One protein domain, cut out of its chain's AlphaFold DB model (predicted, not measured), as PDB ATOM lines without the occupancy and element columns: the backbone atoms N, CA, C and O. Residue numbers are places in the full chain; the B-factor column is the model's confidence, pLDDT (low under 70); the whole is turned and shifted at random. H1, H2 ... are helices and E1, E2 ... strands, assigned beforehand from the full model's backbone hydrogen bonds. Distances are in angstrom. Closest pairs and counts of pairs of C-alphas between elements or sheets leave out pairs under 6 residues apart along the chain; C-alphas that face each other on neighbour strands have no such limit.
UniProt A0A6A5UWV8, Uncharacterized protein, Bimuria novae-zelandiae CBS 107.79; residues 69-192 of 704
ATOM      1  N   PHE A  69     -33.689  31.657  45.783       96.38
ATOM      2  CA  PHE A  69     -32.493  31.315  46.541       96.38
ATOM      3  C   PHE A  69     -31.497  30.577  45.665       96.38
ATOM      4  O   PHE A  69     -31.889  29.728  44.870       96.38
ATOM      5  N   GLU A  70     -30.222  30.840  45.902       94.19
ATOM      6  CA  GLU A  70     -29.104  30.102  45.328       94.19
ATOM      7  C   GLU A  70     -28.298  29.474  46.460       94.19
ATOM      8  O   GLU A  70     -28.096  30.062  47.530       94.19
ATOM      9  N   PHE A  71     -27.871  28.237  46.245       93.38
ATOM     10  CA  PHE A  71     -27.143  27.449  47.220       93.38
ATOM     11  C   PHE A  71     -25.940  26.813  46.551       93.38
ATOM     12  O   PHE A  71     -26.006  25.670  46.095       93.38
ATOM     13  N   GLU A  72     -24.836  27.553  46.530       91.81
ATOM     14  CA  GLU A  72     -23.569  27.045  46.017       91.81
ATOM     15  C   GLU A  72     -23.029  25.960  46.964       91.81
ATOM     16  O   GLU A  72     -22.895  26.145  48.187       91.81
ATOM     17  N   LEU A  73     -22.703  24.811  46.379       92.31
ATOM     18  CA  LEU A  73     -22.161  23.635  47.043       92.31
ATOM     19  C   LEU A  73     -20.721  23.425  46.586       92.31
ATOM     20  O   LEU A  73     -20.395  22.386  46.018       92.31
ATOM     21  N   ALA A  74     -19.837  24.366  46.922       89.69
ATOM     22  CA  ALA A  74     -18.417  24.372  46.536       89.69
ATOM     23  C   ALA A  74     -17.624  23.084  46.874       89.69
ATOM     24  O   ALA A  74     -16.474  22.919  46.473       89.69
ATOM     25  N   SER A  75     -18.200  22.166  47.655       91.56
ATOM     26  CA  SER A  75     -17.620  20.853  47.950       91.56
ATOM     27  C   SER A  75     -18.011  19.730  46.991       91.56
ATOM     28  O   SER A  75     -17.417  18.656  47.062       91.56
ATOM     29  N   ILE A  76     -19.044  19.934  46.174       94.62
ATOM     30  CA  ILE A  76     -19.470  18.987  45.151       94.62
ATOM     31  C   ILE A  76     -18.956  19.522  43.830       94.62
ATOM     32  O   ILE A  76     -19.440  20.538  43.345       94.62
ATOM     33  N   LEU A  77     -17.961  18.839  43.280       95.38
ATOM     34  CA  LEU A  77     -17.259  19.294  42.091       95.38
ATOM     35  C   LEU A  77     -17.477  18.324  40.943       95.38
ATOM     36  O   LEU A  77     -17.450  17.104  41.138       95.38
ATOM     37  N   PHE A  78     -17.626  18.870  39.744       96.38
ATOM     38  CA  PHE A  78     -17.818  18.125  38.513       96.38
ATOM     39  C   PHE A  78     -16.650  18.326  37.557       96.38
ATOM     40  O   PHE A  78     -16.092  19.414  37.441       96.38
ATOM     41  N   GLU A  79     -16.310  17.269  36.833       95.81
ATOM     42  CA  GLU A  79     -15.337  17.304  35.743       95.81
ATOM     43  C   GLU A  79     -15.938  16.605  34.520       95.81
ATOM     44  O   GLU A  79     -16.590  15.562  34.681       95.81
ATOM     45  N   PRO A  80     -15.731  17.123  33.298       96.56
ATOM     46  CA  PRO A  80     -16.225  16.454  32.109       96.56
ATOM     47  C   PRO A  80     -15.413  15.179  31.868       96.56
ATOM     48  O   PRO A  80     -14.208  15.114  32.135       96.56
ATOM     49  N   LYS A  81     -16.063  14.141  31.337       95.12
ATOM     50  CA  LYS A  81     -15.420  12.852  31.045       95.12
ATOM     51  C   LYS A  81     -14.216  13.017  30.121       95.12
ATOM     52  O   LYS A  81     -13.170  12.412  30.348       95.12
ATOM     53  N   GLU A  82     -14.368  13.847  29.095       95.25
ATOM     54  CA  GLU A  82     -13.325  14.169  28.127       95.25
ATOM     55  C   GLU A  82     -12.718  15.545  28.425       95.25
ATOM     56  O   GLU A  82     -12.836  16.496  27.655       95.25
ATOM     57  N   LYS A  83     -12.042  15.657  29.575       94.94
ATOM     58  CA  LYS A  83     -11.420  16.911  30.029       94.94
ATOM     59  C   LYS A  83     -10.587  17.609  28.959       94.94
ATOM     60  O   LYS A  83     -10.638  18.829  28.845       94.94
ATOM     61  N   GLU A  84      -9.831  16.862  28.165       95.25
ATOM     62  CA  GLU A  84      -8.938  17.449  27.164       95.25
ATOM     63  C   GLU A  84      -9.683  18.098  25.987       95.25
ATOM     64  O   GLU A  84      -9.178  19.064  25.421       95.25
ATOM     65  N   THR A  85     -10.888  17.629  25.646       95.31
ATOM     66  CA  THR A  85     -11.680  18.150  24.515       95.31
ATOM     67  C   THR A  85     -12.660  19.250  24.931       95.31
ATOM     68  O   THR A  85     -13.065  20.058  24.094       95.31
ATOM     69  N   CYS A  86     -13.002  19.329  26.219       96.25
ATOM     70  CA  CYS A  86     -13.815  20.407  26.769       96.25
ATOM     71  C   CYS A  86     -12.988  21.695  26.916       96.25
ATOM     72  O   CYS A  86     -11.984  21.709  27.631       96.25
ATOM     73  N   THR A  87     -13.373  22.772  26.228       94.81
ATOM     74  CA  THR A  87     -12.757  24.103  26.374       94.81
ATOM     75  C   THR A  87     -13.365  24.852  27.561       94.81
ATOM     76  O   THR A  87     -14.420  24.467  28.069       94.81
ATOM     77  N   ASP A  88     -12.725  25.941  27.990       90.44
ATOM     78  CA  ASP A  88     -13.272  26.794  29.051       90.44
ATOM     79  C   ASP A  88     -14.623  27.385  28.620       90.44
ATOM     80  O   ASP A  88     -15.585  27.285  29.365       90.44
ATOM     81  N   GLU A  89     -14.759  27.867  27.379       91.56
ATOM     82  CA  GLU A  89     -16.034  28.349  26.812       91.56
ATOM     83  C   GLU A  89     -17.157  27.296  26.890       91.56
ATOM     84  O   GLU A  89     -18.265  27.580  27.345       91.56
ATOM     85  N   LYS A  90     -16.864  26.040  26.520       94.69
ATOM     86  CA  LYS A  90     -17.842  24.945  26.618       94.69
ATOM     87  C   LYS A  90     -18.150  24.558  28.065       94.69
ATOM     88  O   LYS A  90     -19.256  24.102  28.345       94.69
ATOM     89  N   THR A  91     -17.197  24.743  28.977       93.69
ATOM     90  CA  THR A  91     -17.423  24.594  30.421       93.69
ATOM     91  C   THR A  91     -18.335  25.712  30.925       93.69
ATOM     92  O   THR A  91     -19.334  25.424  31.575       93.69
ATOM     93  N   TYR A  92     -18.076  26.967  30.544       90.50
ATOM     94  CA  TYR A  92     -18.906  28.118  30.899       90.50
ATOM     95  C   TYR A  92     -20.343  27.992  30.386       90.50
ATOM     96  O   TYR A  92     -21.280  28.365  31.086       90.50
ATOM     97  N   ALA A  93     -20.547  27.367  29.224       92.62
ATOM     98  CA  ALA A  93     -21.880  27.075  28.697       92.62
ATOM     99  C   ALA A  93     -22.720  26.126  29.585       92.62
ATOM    100  O   ALA A  93     -23.931  26.011  29.377       92.62
ATOM    101  N   ALA A  94     -22.108  25.428  30.553       94.44
ATOM    102  CA  ALA A  94     -22.811  24.620  31.550       94.44
ATOM    103  C   ALA A  94     -23.425  25.456  32.684       94.44
ATOM    104  O   ALA A  94     -24.326  24.958  33.363       94.44
ATOM    105  N   LYS A  95     -22.967  26.702  32.892       91.81
ATOM    106  CA  LYS A  95     -23.413  27.550  34.003       91.81
ATOM    107  C   LYS A  95     -24.934  27.671  34.018       91.81
ATOM    108  O   LYS A  95     -25.561  28.002  33.009       91.81
ATOM    109  N   GLY A  96     -25.537  27.356  35.160       91.00
ATOM    110  CA  GLY A  96     -26.968  27.477  35.379       91.00
ATOM    111  C   GLY A  96     -27.864  26.470  34.666       91.00
ATOM    112  O   GLY A  96     -29.094  26.502  34.822       91.00
ATOM    113  N   ARG A  97     -27.280  25.589  33.852       94.88
ATOM    114  CA  ARG A  97     -28.001  24.517  33.169       94.88
ATOM    115  C   ARG A  97     -28.319  23.411  34.160       94.88
ATOM    116  O   ARG A  97     -27.516  23.107  35.039       94.88
ATOM    117  N   ALA A  98     -29.502  22.821  34.020       96.62
ATOM    118  CA  ALA A  98     -29.960  21.792  34.937       96.62
ATOM    119  C   ALA A  98     -29.141  20.506  34.776       96.62
ATOM    120  O   ALA A  98     -28.856  20.060  33.661       96.62
ATOM    121  N   ILE A  99     -28.812  19.879  35.901       96.38
ATOM    122  CA  ILE A  99     -28.328  18.504  35.937       96.38
ATOM    123  C   ILE A  99     -29.523  17.588  35.681       96.38
ATOM    124  O   ILE A  99     -30.562  17.682  36.339       96.38
ATOM    125  N   THR A 100     -29.398  16.699  34.696       95.19
ATOM    126  CA  THR A 100     -30.524  15.872  34.245       95.19
ATOM    127  C   THR A 100     -31.064  15.000  35.376       95.19
ATOM    128  O   THR A 100     -30.320  14.308  36.069       95.19
ATOM    129  N   GLY A 101     -32.388  15.032  35.551       94.50
ATOM    130  CA  GLY A 101     -33.093  14.272  36.586       94.50
ATOM    131  C   GLY A 101     -33.064  14.899  37.983       94.50
ATOM    132  O   GLY A 101     -33.578  14.282  38.909       94.50
ATOM    133  N   ARG A 102     -32.490  16.101  38.146       95.56
ATOM    134  CA  ARG A 102     -32.329  16.787  39.440       95.56
ATOM    135  C   ARG A 102     -33.092  18.102  39.485       95.56
ATOM    136  O   ARG A 102     -32.518  19.185  39.577       95.56
ATOM    137  N   SER A 103     -34.408  18.004  39.388       96.94
ATOM    138  CA  SER A 103     -35.305  19.151  39.469       96.94
ATOM    139  C   SER A 103     -36.624  18.787  40.137       96.94
ATOM    140  O   SER A 103     -37.081  17.645  40.086       96.94
ATOM    141  N   GLY A 104     -37.239  19.785  40.761       96.31
ATOM    142  CA  GLY A 104     -38.588  19.735  41.307       96.31
ATOM    143  C   GLY A 104     -39.462  20.838  40.720       96.31
ATOM    144  O   GLY A 104     -39.104  21.497  39.747       96.31
ATOM    145  N   THR A 105     -40.636  21.057  41.314       94.94
ATOM    146  CA  THR A 105     -41.585  22.068  40.814       94.94
ATOM    147  C   THR A 105     -41.044  23.493  40.925       94.94
ATOM    148  O   THR A 105     -41.305  24.299  40.042       94.94
ATOM    149  N   ASN A 106     -40.311  23.795  41.999       96.44
ATOM    150  CA  ASN A 106     -39.836  25.148  42.305       96.44
ATOM    151  C   ASN A 106     -38.318  25.207  42.518       96.44
ATOM    152  O   ASN A 106     -37.809  26.177  43.078       96.44
ATOM    153  N   TRP A 107     -37.600  24.144  42.158       97.00
ATOM    154  CA  TRP A 107     -36.160  24.072  42.345       97.00
ATOM    155  C   TRP A 107     -35.489  23.246  41.256       97.00
ATOM    156  O   TRP A 107     -36.109  22.377  40.641       97.00
ATOM    157  N   LYS A 108     -34.203  23.495  41.038       97.44
ATOM    158  CA  LYS A 108     -33.343  22.695  40.160       97.44
ATOM    159  C   LYS A 108     -31.917  22.676  40.695       97.44
ATOM    160  O   LYS A 108     -31.476  23.657  41.285       97.44
ATOM    161  N   LEU A 109     -31.221  21.567  40.487       97.00
ATOM    162  CA  LEU A 109     -29.778  21.481  40.651       97.00
ATOM    163  C   LEU A 109     -29.121  21.877  39.329       97.00
ATOM    164  O   LEU A 109     -29.412  21.297  38.281       97.00
ATOM    165  N   THR A 110     -28.248  22.864  39.383       96.81
ATOM    166  CA  THR A 110     -27.472  23.404  38.277       96.81
ATOM    167  C   THR A 110     -25.986  23.226  38.536       96.81
ATOM    168  O   THR A 110     -25.563  22.755  39.595       96.81
ATOM    169  N   ALA A 111     -25.190  23.549  37.525       94.50
ATOM    170  CA  ALA A 111     -23.758  23.698  37.683       94.50
ATOM    171  C   ALA A 111     -23.398  25.184  37.697       94.50
ATOM    172  O   ALA A 111     -23.887  25.921  36.840       94.50
ATOM    173  N   ASP A 112     -22.541  25.604  38.617       92.12
ATOM    174  CA  ASP A 112     -21.873  26.899  38.553       92.12
ATOM    175  C   ASP A 112     -20.407  26.708  38.132       92.12
ATOM    176  O   ASP A 112     -19.835  25.615  38.170       92.12
ATOM    177  N   THR A 113     -19.833  27.751  37.545       84.94
ATOM    178  CA  THR A 113     -18.505  27.696  36.943       84.94
ATOM    179  C   THR A 113     -17.457  28.171  37.921       84.94
ATOM    180  O   THR A 113     -17.451  29.339  38.311       84.94
ATOM    181  N   LEU A 114     -16.493  27.302  38.208       81.56
ATOM    182  CA  LEU A 114     -15.238  27.698  38.829       81.56
ATOM    183  C   LEU A 114     -14.212  28.078  37.754       81.56
ATOM    184  O   LEU A 114     -14.466  28.035  36.551       81.56
ATOM    185  N   SER A 115     -13.003  28.433  38.185       76.06
ATOM    186  CA  SER A 115     -11.892  28.642  37.261       76.06
ATOM    187  C   SER A 115     -11.514  27.339  36.541       76.06
ATOM    188  O   SER A 115     -11.143  26.353  37.188       76.06
ATOM    189  N   GLY A 116     -11.506  27.365  35.208       86.81
ATOM    190  CA  GLY A 116     -11.052  26.262  34.359       86.81
ATOM    191  C   GLY A 116     -12.152  25.247  34.038       86.81
ATOM    192  O   GLY A 116     -13.300  25.606  33.822       86.81
ATOM    193  N   LYS A 117     -11.791  23.958  33.986       91.81
ATOM    194  CA  LYS A 117     -12.660  22.854  33.515       91.81
ATOM    195  C   LYS A 117     -13.403  22.121  34.638       91.81
ATOM    196  O   LYS A 117     -13.641  20.916  34.539       91.81
ATOM    197  N   VAL A 118     -13.652  22.810  35.745       94.50
ATOM    198  CA  VAL A 118     -14.318  22.260  36.929       94.50
ATOM    199  C   VAL A 118     -15.533  23.120  37.221       94.50
ATOM    200  O   VAL A 118     -15.448  24.345  37.180       94.50
ATOM    201  N   LEU A 119     -16.644  22.462  37.514       95.31
ATOM    202  CA  LEU A 119     -17.882  23.104  37.936       95.31
ATOM    203  C   LEU A 119     -18.162  22.731  39.387       95.31
ATOM    204  O   LEU A 119     -17.752  21.656  39.829       95.31
ATOM    205  N   ASP A 120     -18.873  23.575  40.113       95.25
ATOM    206  CA  ASP A 120     -19.502  23.225  41.380       95.25
ATOM    207  C   ASP A 120     -21.012  23.031  41.217       95.25
ATOM    208  O   ASP A 120     -21.629  23.452  40.238       95.25
ATOM    209  N   ALA A 121     -21.609  22.292  42.149       95.56
ATOM    210  CA  ALA A 121     -23.050  22.093  42.174       95.56
ATOM    211  C   ALA A 121     -23.749  23.295  42.814       95.56
ATOM    212  O   ALA A 121     -23.280  23.828  43.820       95.56
ATOM    213  N   GLU A 122     -24.916  23.662  42.302       95.50
ATOM    214  CA  GLU A 122     -25.711  24.773  42.818       95.50
ATOM    215  C   GLU A 122     -27.191  24.385  42.841       95.50
ATOM    216  O   GLU A 122     -27.734  23.968  41.825       95.50
ATOM    217  N   TYR A 123     -27.878  24.505  43.979       96.31
ATOM    218  CA  TYR A 123     -29.346  24.436  43.965       96.31
ATOM    219  C   TYR A 123     -29.935  25.830  43.818       96.31
ATOM    220  O   TYR A 123     -29.579  26.741  44.559       96.31
ATOM    221  N   ILE A 124     -30.913  25.954  42.928       96.25
ATOM    222  CA  ILE A 124     -31.665  27.181  42.681       96.25
ATOM    223  C   ILE A 124     -33.113  26.940  43.090       96.25
ATOM    224  O   ILE A 124     -33.736  25.997  42.595       96.25
ATOM    225  N   LEU A 125     -33.666  27.799  43.948       96.62
ATOM    226  CA  LEU A 125     -35.110  27.957  44.125       96.62
ATOM    227  C   LEU A 125     -35.587  29.085  43.218       96.62
ATOM    228  O   LEU A 125     -35.105  30.211  43.311       96.62
ATOM    229  N   ASP A 126     -36.533  28.770  42.343       94.94
ATOM    230  CA  ASP A 126     -36.948  29.654  41.259       94.94
ATOM    231  C   ASP A 126     -37.884  30.765  41.768       94.94
ATOM    232  O   ASP A 126     -39.085  30.545  41.972       94.94
ATOM    233  N   GLY A 127     -37.340  31.975  41.924       93.44
ATOM    234  CA  GLY A 127     -38.076  33.160  42.366       93.44
ATOM    235  C   GLY A 127     -39.186  33.605  41.410       93.44
ATOM    236  O   GLY A 127     -40.112  34.302  41.829       93.44
ATOM    237  N   THR A 128     -39.181  33.146  40.150       91.75
ATOM    238  CA  THR A 128     -40.284  33.426  39.216       91.75
ATOM    239  C   THR A 128     -41.553  32.666  39.577       91.75
ATOM    240  O   THR A 128     -42.666  33.186  39.402       91.75
ATOM    241  N   THR A 129     -41.378  31.453  40.110       94.00
ATOM    242  CA  THR A 129     -42.452  30.524  40.488       94.00
ATOM    243  C   THR A 129     -42.834  30.650  41.960       94.00
ATOM    244  O   THR A 129     -44.018  30.587  42.305       94.00
ATOM    245  N   ILE A 130     -41.856  30.894  42.836       95.75
ATOM    246  CA  ILE A 130     -42.062  31.034  44.274       95.75
ATOM    247  C   ILE A 130     -42.436  32.478  44.594       95.75
ATOM    248  O   ILE A 130     -41.591  33.366  44.682       95.75
ATOM    249  N   LYS A 131     -43.728  32.711  44.832       96.00
ATOM    250  CA  LYS A 131     -44.220  34.016  45.285       96.00
ATOM    251  C   LYS A 131     -44.039  34.189  46.786       96.00
ATOM    252  O   LYS A 131     -44.316  33.264  47.557       96.00
ATOM    253  N   LEU A 132     -43.644  35.391  47.195       94.75
ATOM    254  CA  LEU A 132     -43.437  35.758  48.587       94.75
ATOM    255  C   LEU A 132     -44.722  35.550  49.404       94.75
ATOM    256  O   LEU A 132     -45.782  36.085  49.079       94.75
ATOM    257  N   GLY A 133     -44.637  34.765  50.478       92.50
ATOM    258  CA  GLY A 133     -45.776  34.446  51.338       92.50
ATOM    259  C   GLY A 133     -46.768  33.449  50.743       92.50
ATOM    260  O   GLY A 133     -47.773  33.158  51.395       92.50
ATOM    261  N   SER A 134     -46.507  32.903  49.550       93.06
ATOM    262  CA  SER A 134     -47.352  31.851  48.988       93.06
ATOM    263  C   SER A 134     -47.301  30.592  49.850       93.06
ATOM    264  O   SER A 134     -46.256  30.178  50.362       93.06
ATOM    265  N   GLN A 135     -48.467  29.978  50.016       88.00
ATOM    266  CA  GLN A 135     -48.639  28.740  50.760       88.00
ATOM    267  C   GLN A 135     -49.063  27.628  49.820       88.00
ATOM    268  O   GLN A 135     -49.767  27.848  48.835       88.00
ATOM    269  N   SER A 136     -48.663  26.411  50.157       71.31
ATOM    270  CA  SER A 136     -49.129  25.232  49.459       71.31
ATOM    271  C   SER A 136     -49.229  24.087  50.467       71.31
ATOM    272  O   SER A 136     -48.234  23.478  50.855       71.31
ATOM    273  N   GLY A 137     -50.455  23.847  50.935       81.88
ATOM    274  CA  GLY A 137     -50.701  23.078  52.156       81.88
ATOM    275  C   GLY A 137     -50.326  23.885  53.403       81.88
ATOM    276  O   GLY A 137     -50.512  25.100  53.429       81.88
ATOM    277  N   ASP A 138     -49.769  23.208  54.409       72.25
ATOM    278  CA  ASP A 138     -49.431  23.805  55.713       72.25
ATOM    279  C   ASP A 138     -48.094  24.566  55.724       72.25
ATOM    280  O   ASP A 138     -47.783  25.286  56.673       72.25
ATOM    281  N   LEU A 139     -47.279  24.405  54.676       77.12
ATOM    282  CA  LEU A 139     -45.977  25.053  54.549       77.12
ATOM    283  C   LEU A 139     -46.015  26.164  53.502       77.12
ATOM    284  O   LEU A 139     -46.739  26.103  52.502       77.12
ATOM    285  N   ARG A 140     -45.169  27.175  53.711       90.31
ATOM    286  CA  ARG A 140     -44.861  28.138  52.653       90.31
ATOM    287  C   ARG A 140     -44.123  27.447  51.519       90.31
ATOM    288  O   ARG A 140     -43.295  26.564  51.757       90.31
ATOM    289  N   THR A 141     -44.424  27.863  50.294       93.31
ATOM    290  CA  THR A 141     -43.902  27.242  49.070       93.31
ATOM    291  C   THR A 141     -42.376  27.188  49.077       93.31
ATOM    292  O   THR A 141     -41.806  26.144  48.769       93.31
ATOM    293  N   VAL A 142     -41.717  28.271  49.509       95.50
ATOM    294  CA  VAL A 142     -40.251  28.350  49.560       95.50
ATOM    295  C   VAL A 142     -39.642  27.374  50.570       95.50
ATOM    296  O   VAL A 142     -38.645  26.718  50.277       95.50
ATOM    297  N   ARG A 143     -40.273  27.204  51.742       95.88
ATOM    298  CA  ARG A 143     -39.812  26.252  52.758       95.88
ATOM    299  C   ARG A 143     -39.924  24.828  52.244       95.88
ATOM    300  O   ARG A 143     -38.989  24.058  52.423       95.88
ATOM    301  N   ARG A 144     -41.044  24.486  51.605       95.38
ATOM    302  CA  ARG A 144     -41.205  23.154  51.022       95.38
ATOM    303  C   ARG A 144     -40.165  22.899  49.932       95.38
ATOM    304  O   ARG A 144     -39.540  21.852  49.954       95.38
ATOM    305  N   ALA A 145     -39.941  23.854  49.028       96.12
ATOM    306  CA  ALA A 145     -38.923  23.720  47.986       96.12
ATOM    307  C   ALA A 145     -37.520  23.506  48.586       96.12
ATOM    308  O   ALA A 145     -36.780  22.636  48.142       96.12
ATOM    309  N   ALA A 146     -37.186  24.227  49.660       95.81
ATOM    310  CA  ALA A 146     -35.955  24.007  50.408       95.81
ATOM    311  C   ALA A 146     -35.903  22.611  51.070       95.81
ATOM    312  O   ALA A 146     -34.884  21.932  50.995       95.81
ATOM    313  N   GLU A 147     -36.988  22.143  51.692       94.81
ATOM    314  CA  GLU A 147     -37.061  20.785  52.260       94.81
ATOM    315  C   GLU A 147     -36.920  19.693  51.180       94.81
ATOM    316  O   GLU A 147     -36.257  18.686  51.422       94.81
ATOM    317  N   GLU A 148     -37.464  19.909  49.979       95.56
ATOM    318  CA  GLU A 148     -37.274  19.023  48.822       95.56
ATOM    319  C   GLU A 148     -35.812  19.005  48.351       95.56
ATOM    320  O   GLU A 148     -35.274  17.925  48.125       95.56
ATOM    321  N   VAL A 149     -35.138  20.159  48.281       95.38
ATOM    322  CA  VAL A 149     -33.693  20.241  47.987       95.38
ATOM    323  C   VAL A 149     -32.870  19.488  49.035       95.38
ATOM    324  O   VAL A 149     -31.977  18.713  48.692       95.38
ATOM    325  N   ALA A 150     -33.176  19.677  50.322       93.88
ATOM    326  CA  ALA A 150     -32.493  18.970  51.403       93.88
ATOM    327  C   ALA A 150     -32.712  17.447  51.322       93.88
ATOM    328  O   ALA A 150     -31.796  16.674  51.622       93.88
ATOM    329  N   ALA A 151     -33.900  17.009  50.899       94.25
ATOM    330  CA  ALA A 151     -34.191  15.603  50.652       94.25
ATOM    331  C   ALA A 151     -33.440  15.065  49.422       94.25
ATOM    332  O   ALA A 151     -32.866  13.980  49.510       94.25
ATOM    333  N   ASP A 152     -33.390  15.818  48.319       95.31
ATOM    334  CA  ASP A 152     -32.693  15.426  47.089       95.31
ATOM    335  C   ASP A 152     -31.195  15.225  47.326       95.31
ATOM    336  O   ASP A 152     -30.673  14.146  47.050       95.31
ATOM    337  N   ILE A 153     -30.505  16.205  47.920       93.38
ATOM    338  CA  ILE A 153     -29.061  16.087  48.174       93.38
ATOM    339  C   ILE A 153     -28.738  14.940  49.143       93.38
ATOM    340  O   ILE A 153     -27.722  14.261  48.987       93.38
ATOM    341  N   SER A 154     -29.615  14.689  50.122       92.38
ATOM    342  CA  SER A 154     -29.462  13.575  51.065       92.38
ATOM    343  C   SER A 154     -29.662  12.223  50.387       92.38
ATOM    344  O   SER A 154     -28.962  11.269  50.713       92.38
ATOM    345  N   ALA A 155     -30.622  12.128  49.463       93.38
ATOM    346  CA  ALA A 155     -30.893  10.913  48.704       93.38
ATOM    347  C   ALA A 155     -29.819  10.646  47.643       93.38
ATOM    348  O   ALA A 155     -29.512   9.491  47.361       93.38
ATOM    349  N   TRP A 156     -29.251  11.707  47.068       92.88
ATOM    350  CA  TRP A 156     -28.142  11.612  46.130       92.88
ATOM    351  C   TRP A 156     -26.879  11.081  46.782       92.88
ATOM    352  O   TRP A 156     -26.230  10.202  46.226       92.88
ATOM    353  N   ASP A 157     -26.521  11.676  47.921       93.56
ATOM    354  CA  ASP A 157     -25.240  11.474  48.580       93.56
ATOM    355  C   ASP A 157     -24.046  11.567  47.599       93.56
ATOM    356  O   ASP A 157     -23.350  10.579  47.365       93.56
ATOM    357  N   PRO A 158     -23.816  12.726  46.951       93.25
ATOM    358  CA  PRO A 158     -22.815  12.847  45.895       93.25
ATOM    359  C   PRO A 158     -21.411  12.601  46.441       93.25
ATOM    360  O   PRO A 158     -20.983  13.288  47.369       93.25
ATOM    361  N   HIS A 159     -20.680  11.654  45.846       94.81
ATOM    362  CA  HIS A 159     -19.279  11.388  46.172       94.81
ATOM    363  C   HIS A 159     -18.555  10.624  45.050       94.81
ATOM    364  O   HIS A 159     -19.181   9.976  44.216       94.81
ATOM    365  N   VAL A 160     -17.218  10.644  45.046       92.31
ATOM    366  CA  VAL A 160     -16.370  10.034  43.995       92.31
ATOM    367  C   VAL A 160     -16.575   8.520  43.845       92.31
ATOM    368  O   VAL A 160     -16.352   7.971  42.768       92.31
ATOM    369  N   LYS A 161     -16.987   7.821  44.911       90.50
ATOM    370  CA  LYS A 161     -17.204   6.360  44.887       90.50
ATOM    371  C   LYS A 161     -18.584   5.955  44.366       90.50
ATOM    372  O   LYS A 161     -18.858   4.757  44.337       90.50
ATOM    373  N   ILE A 162     -19.422   6.902  43.938       86.75
ATOM    374  CA  ILE A 162     -20.658   6.582  43.226       86.75
ATOM    375  C   ILE A 162     -20.265   5.968  41.867       86.75
ATOM    376  O   ILE A 162     -19.816   6.635  40.935       86.75
ATOM    377  N   THR A 163     -20.247   4.637  41.809       58.66
ATOM    378  CA  THR A 163     -19.687   3.892  40.675       58.66
ATOM    379  C   THR A 163     -20.561   4.080  39.434       58.66
ATOM    380  O   THR A 163     -21.758   3.825  39.497       58.66
ATOM    381  N   ASP A 164     -19.944   4.470  38.315       63.50
ATOM    382  CA  ASP A 164     -20.523   4.562  36.960       63.50
ATOM    383  C   ASP A 164     -21.552   5.681  36.676       63.50
ATOM    384  O   ASP A 164     -22.066   5.754  35.556       63.50
ATOM    385  N   GLU A 165     -21.803   6.615  37.598       76.75
ATOM    386  CA  GLU A 165     -22.745   7.722  37.350       76.75
ATOM    387  C   GLU A 165     -22.067   8.917  36.676       76.75
ATOM    388  O   GLU A 165     -21.717   9.934  37.277       76.75
ATOM    389  N   PHE A 166     -21.898   8.774  35.368       93.94
ATOM    390  CA  PHE A 166     -21.848   9.927  34.489       93.94
ATOM    391  C   PHE A 166     -23.247  10.549  34.400       93.94
ATOM    392  O   PHE A 166     -24.229   9.831  34.212       93.94
ATOM    393  N   PHE A 167     -23.344  11.870  34.493       95.19
ATOM    394  CA  PHE A 167     -24.598  12.600  34.315       95.19
ATOM    395  C   PHE A 167     -24.469  13.646  33.213       95.19
ATOM    396  O   PHE A 167     -23.371  14.038  32.811       95.19
ATOM    397  N   GLU A 168     -25.610  14.086  32.699       97.12
ATOM    398  CA  GLU A 168     -25.678  15.130  31.683       97.12
ATOM    399  C   GLU A 168     -26.069  16.464  32.313       97.12
ATOM    400  O   GLU A 168     -26.942  16.531  33.185       97.12
ATOM    401  N   ILE A 169     -25.443  17.529  31.826       97.25
ATOM    402  CA  ILE A 169     -25.870  18.906  32.045       97.25
ATOM    403  C   ILE A 169     -26.628  19.344  30.791       97.25
ATOM    404  O   ILE A 169     -26.136  19.185  29.671       97.25
ATOM    405  N   GLU A 170     -27.843  19.859  30.965       96.81
ATOM    406  CA  GLU A 170     -28.764  20.152  29.865       96.81
ATOM    407  C   GLU A 170     -28.122  21.044  28.789       96.81
ATOM    408  O   GLU A 170     -27.691  22.166  29.055       96.81
ATOM    409  N   GLY A 171     -28.080  20.540  27.550       95.56
ATOM    410  CA  GLY A 171     -27.576  21.283  26.392       95.56
ATOM    411  C   GLY A 171     -26.064  21.528  26.375       95.56
ATOM    412  O   GLY A 171     -25.603  22.296  25.534       95.56
ATOM    413  N   ASN A 172     -25.286  20.907  27.267       96.94
ATOM    414  CA  ASN A 172     -23.844  21.114  27.332       96.94
ATOM    415  C   ASN A 172     -23.055  20.171  26.398       96.94
ATOM    416  O   ASN A 172     -23.262  18.960  26.382       96.94
ATOM    417  N   GLU A 173     -22.095  20.720  25.648       97.25
ATOM    418  CA  GLU A 173     -21.278  19.955  24.692       97.25
ATOM    419  C   GLU A 173     -20.188  19.085  25.334       97.25
ATOM    420  O   GLU A 173     -19.659  18.196  24.672       97.25
ATOM    421  N   CYS A 174     -19.832  19.325  26.599       97.06
ATOM    422  CA  CYS A 174     -18.828  18.536  27.315       97.06
ATOM    423  C   CYS A 174     -19.414  17.313  28.027       97.06
ATOM    424  O   CYS A 174     -18.718  16.660  28.809       97.06
ATOM    425  N   ASN A 175     -20.687  17.004  27.771       97.44
ATOM    426  CA  ASN A 175     -21.328  15.831  28.332       97.44
ATOM    427  C   ASN A 175     -20.606  14.528  27.919       97.44
ATOM    428  O   ASN A 175     -20.172  14.386  26.773       97.44
ATOM    429  N   PRO A 176     -20.542  13.535  28.823       97.38
ATOM    430  CA  PRO A 176     -21.099  13.575  30.172       97.38
ATOM    431  C   PRO A 176     -20.091  14.044  31.240       97.38
ATOM    432  O   PRO A 176     -18.878  14.049  31.025       97.38
ATOM    433  N   TRP A 177     -20.601  14.357  32.429       96.94
ATOM    434  CA  TRP A 177     -19.858  14.834  33.598       96.94
ATOM    435  C   TRP A 177     -19.792  13.772  34.693       96.94
ATOM    436  O   TRP A 177     -20.648  12.896  34.763       96.94
ATOM    437  N   LYS A 178     -18.771  13.838  35.549       96.06
ATOM    438  CA  LYS A 178     -18.606  12.972  36.729       96.06
ATOM    439  C   LYS A 178     -18.332  13.809  37.974       96.06
ATOM    440  O   LYS A 178     -17.778  14.903  37.878       96.06
ATOM    441  N   ILE A 179     -18.646  13.252  39.139       96.00
ATOM    442  CA  ILE A 179     -18.309  13.839  40.440       96.00
ATOM    443  C   ILE A 179     -16.826  13.587  40.743       96.00
ATOM    444  O   ILE A 179     -16.363  12.448  40.683       96.00
ATOM    445  N   ILE A 180     -16.081  14.638  41.080       95.38
ATOM    446  CA  ILE A 180     -14.670  14.557  41.502       95.38
ATOM    447  C   ILE A 180     -14.449  14.964  42.967       95.38
ATOM    448  O   ILE A 180     -13.364  14.748  43.500       95.38
ATOM    449  N   ALA A 181     -15.469  15.515  43.625       94.38
ATOM    450  CA  ALA A 181     -15.515  15.745  45.067       94.38
ATOM    451  C   ALA A 181     -16.982  15.767  45.535       94.38
ATOM    452  O   ALA A 181     -17.839  16.152  44.737       94.38
ATOM    453  N   PRO A 182     -17.287  15.386  46.789       95.00
ATOM    454  CA  PRO A 182     -16.363  14.914  47.827       95.00
ATOM    455  C   PRO A 182     -15.910  13.456  47.627       95.00
ATOM    456  O   PRO A 182     -16.536  12.692  46.904       95.00
ATOM    457  N   GLU A 183     -14.818  13.042  48.277       93.94
ATOM    458  CA  GLU A 183     -14.298  11.665  48.166       93.94
ATOM    459  C   GLU A 183     -15.159  10.628  48.907       93.94
ATOM    460  O   GLU A 183     -15.318   9.496  48.443       93.94
ATOM    461  N   GLU A 184     -15.712  11.016  50.059       93.00
ATOM    462  CA  GLU A 184     -16.430  10.128  50.974       93.00
ATOM    463  C   GLU A 184     -17.930  10.457  51.036       93.00
ATOM    464  O   GLU A 184     -18.296  11.642  51.020       93.00
ATOM    465  N   PRO A 185     -18.797   9.435  51.174       92.69
ATOM    466  CA  PRO A 185     -20.233   9.622  51.358       92.69
ATOM    467  C   PRO A 185     -20.547  10.418  52.632       92.69
ATOM    468  O   PRO A 185     -19.771  10.452  53.591       92.69
ATOM    469  N   GLY A 186     -21.689  11.093  52.640       88.81
ATOM    470  CA  GLY A 186     -22.196  11.947  53.713       88.81
ATOM    471  C   GLY A 186     -21.499  13.306  53.836       88.81
ATOM    472  O   GLY A 186     -21.964  14.173  54.580       88.81
ATOM    473  N   THR A 187     -20.403  13.537  53.108       86.56
ATOM    474  CA  THR A 187     -19.597  14.760  53.248       86.56
ATOM    475  C   THR A 187     -20.313  15.990  52.693       86.56
ATOM    476  O   THR A 187     -20.224  17.068  53.278       86.56
ATOM    477  N   ALA A 188     -21.076  15.834  51.607       80.25
ATOM    478  CA  ALA A 188     -21.809  16.926  50.964       80.25
ATOM    479  C   ALA A 188     -22.772  17.651  51.924       80.25
ATOM    480  O   ALA A 188     -22.891  18.876  51.894       80.25
ATOM    481  N   PHE A 189     -23.397  16.906  52.839       78.75
ATOM    482  CA  PHE A 189     -24.328  17.445  53.833       78.75
ATOM    483  C   PHE A 189     -23.624  18.125  55.022       78.75
ATOM    484  O   PHE A 189     -24.223  18.923  55.742       78.75
ATOM    485  N   GLY A 190     -22.347  17.811  55.257       76.25
ATOM    486  CA  GLY A 190     -21.554  18.396  56.341       76.25
ATOM    487  C   GLY A 190     -20.981  19.779  56.017       76.25
ATOM    488  O   GLY A 190     -20.546  20.495  56.923       76.25
ATOM    489  N   ASN A 191     -20.973  20.161  54.741       74.25
ATOM    490  CA  ASN A 191     -20.300  21.366  54.276       74.25
ATOM    491  C   ASN A 191     -21.173  22.619  54.384       74.25
ATOM    492  O   ASN A 191     -22.398  22.571  54.487       74.25
ATOM    493  N   ARG A 192     -20.510  23.780  54.410       77.25
ATOM    494  CA  ARG A 192     -21.184  25.083  54.447       77.25
ATOM    495  C   ARG A 192     -21.747  25.386  53.066       77.25
ATOM    496  O   ARG A 192     -20.985  25.413  52.110       77.25
TER     497      ARG A 192
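Overview. This is residues 69 to 192 of the 704 residues of an uncharacterized protein of Bimuria novae-zelandiae CBS 107.79 (UniProt A0A6A5UWV8). A five-stranded sheet, strongly twisted and curled like part of a barrel, has the long helix H2 packed slantwise over one face, while the small helices H1 and H3 only graze it. The first strand, E1, bends sharply and pairs with both E4 and E5. The printed part has 124 residues, running E1 H1 E2 E3 E4 H2 E5 H3; the sheet's order is E2 E3 E4 E1 E5, all antiparallel, and the class is mixed. It is compact, with a radius of gyration of the C-alphas of 14.9 A, yet elongated, spanning 49 by 29 by 22 A.

Along the chain. E1, residues 69 to 80, begins at C-alpha 69 (-32.493, 31.315, 46.541), measures 26.3 A and bends by 79 degrees at residue 75. H1 is residues 88 to 92, E2 98 to 103, E3 107 to 113 (18.8 A) and E4 119 to 125 (18.9 A). H2, residues 141 to 156, measures 22.4 A. E5 is residues 177 to 181; H3, residues 187 to 190, ends at C-alpha 190 (-21.554, 18.396, 56.341).

Arrangement. E2, E3 and E4 form a meander, each strand the antiparallel neighbour of the one before, with N 99 and O 109 at 2.8 A and N 110 and O 122 at 2.7 A. E4 pairs with E1 through N 71 and O 123, 2.8 A, and E1 with E5 through N 180 and O 77, 2.8 A. E4, H2 and E5 make a split strand-helix-strand unit, two strands of one sheet joined through a helix, with E1 between E4 and E5 in the sheet, and its crossover is right-handed. H2 and the sheet make two layers, helix over one face, at a height over the sheet of 8.8 A; the closest C-alphas of H2 and E3 are Ala 145 and Trp 107, 6.3 A. H2 only just touches H3, with residues 153 to 154 alone; the closest C-alphas are Ser 154 and Phe 189, 7.0 A. In H1 and H2 every O i to N i+4 pair is within hydrogen-bond range; H3 is too short for one.

Size, cuts and confidence. The C-alphas farthest apart, Glu 84 and Asp 138, are 50.0 A apart. The printed part has no cut; the links E4 to H2 and H2 to E5 are long. Mean pLDDT of the printed part is 92.0, with residues 163 to 164 under 70.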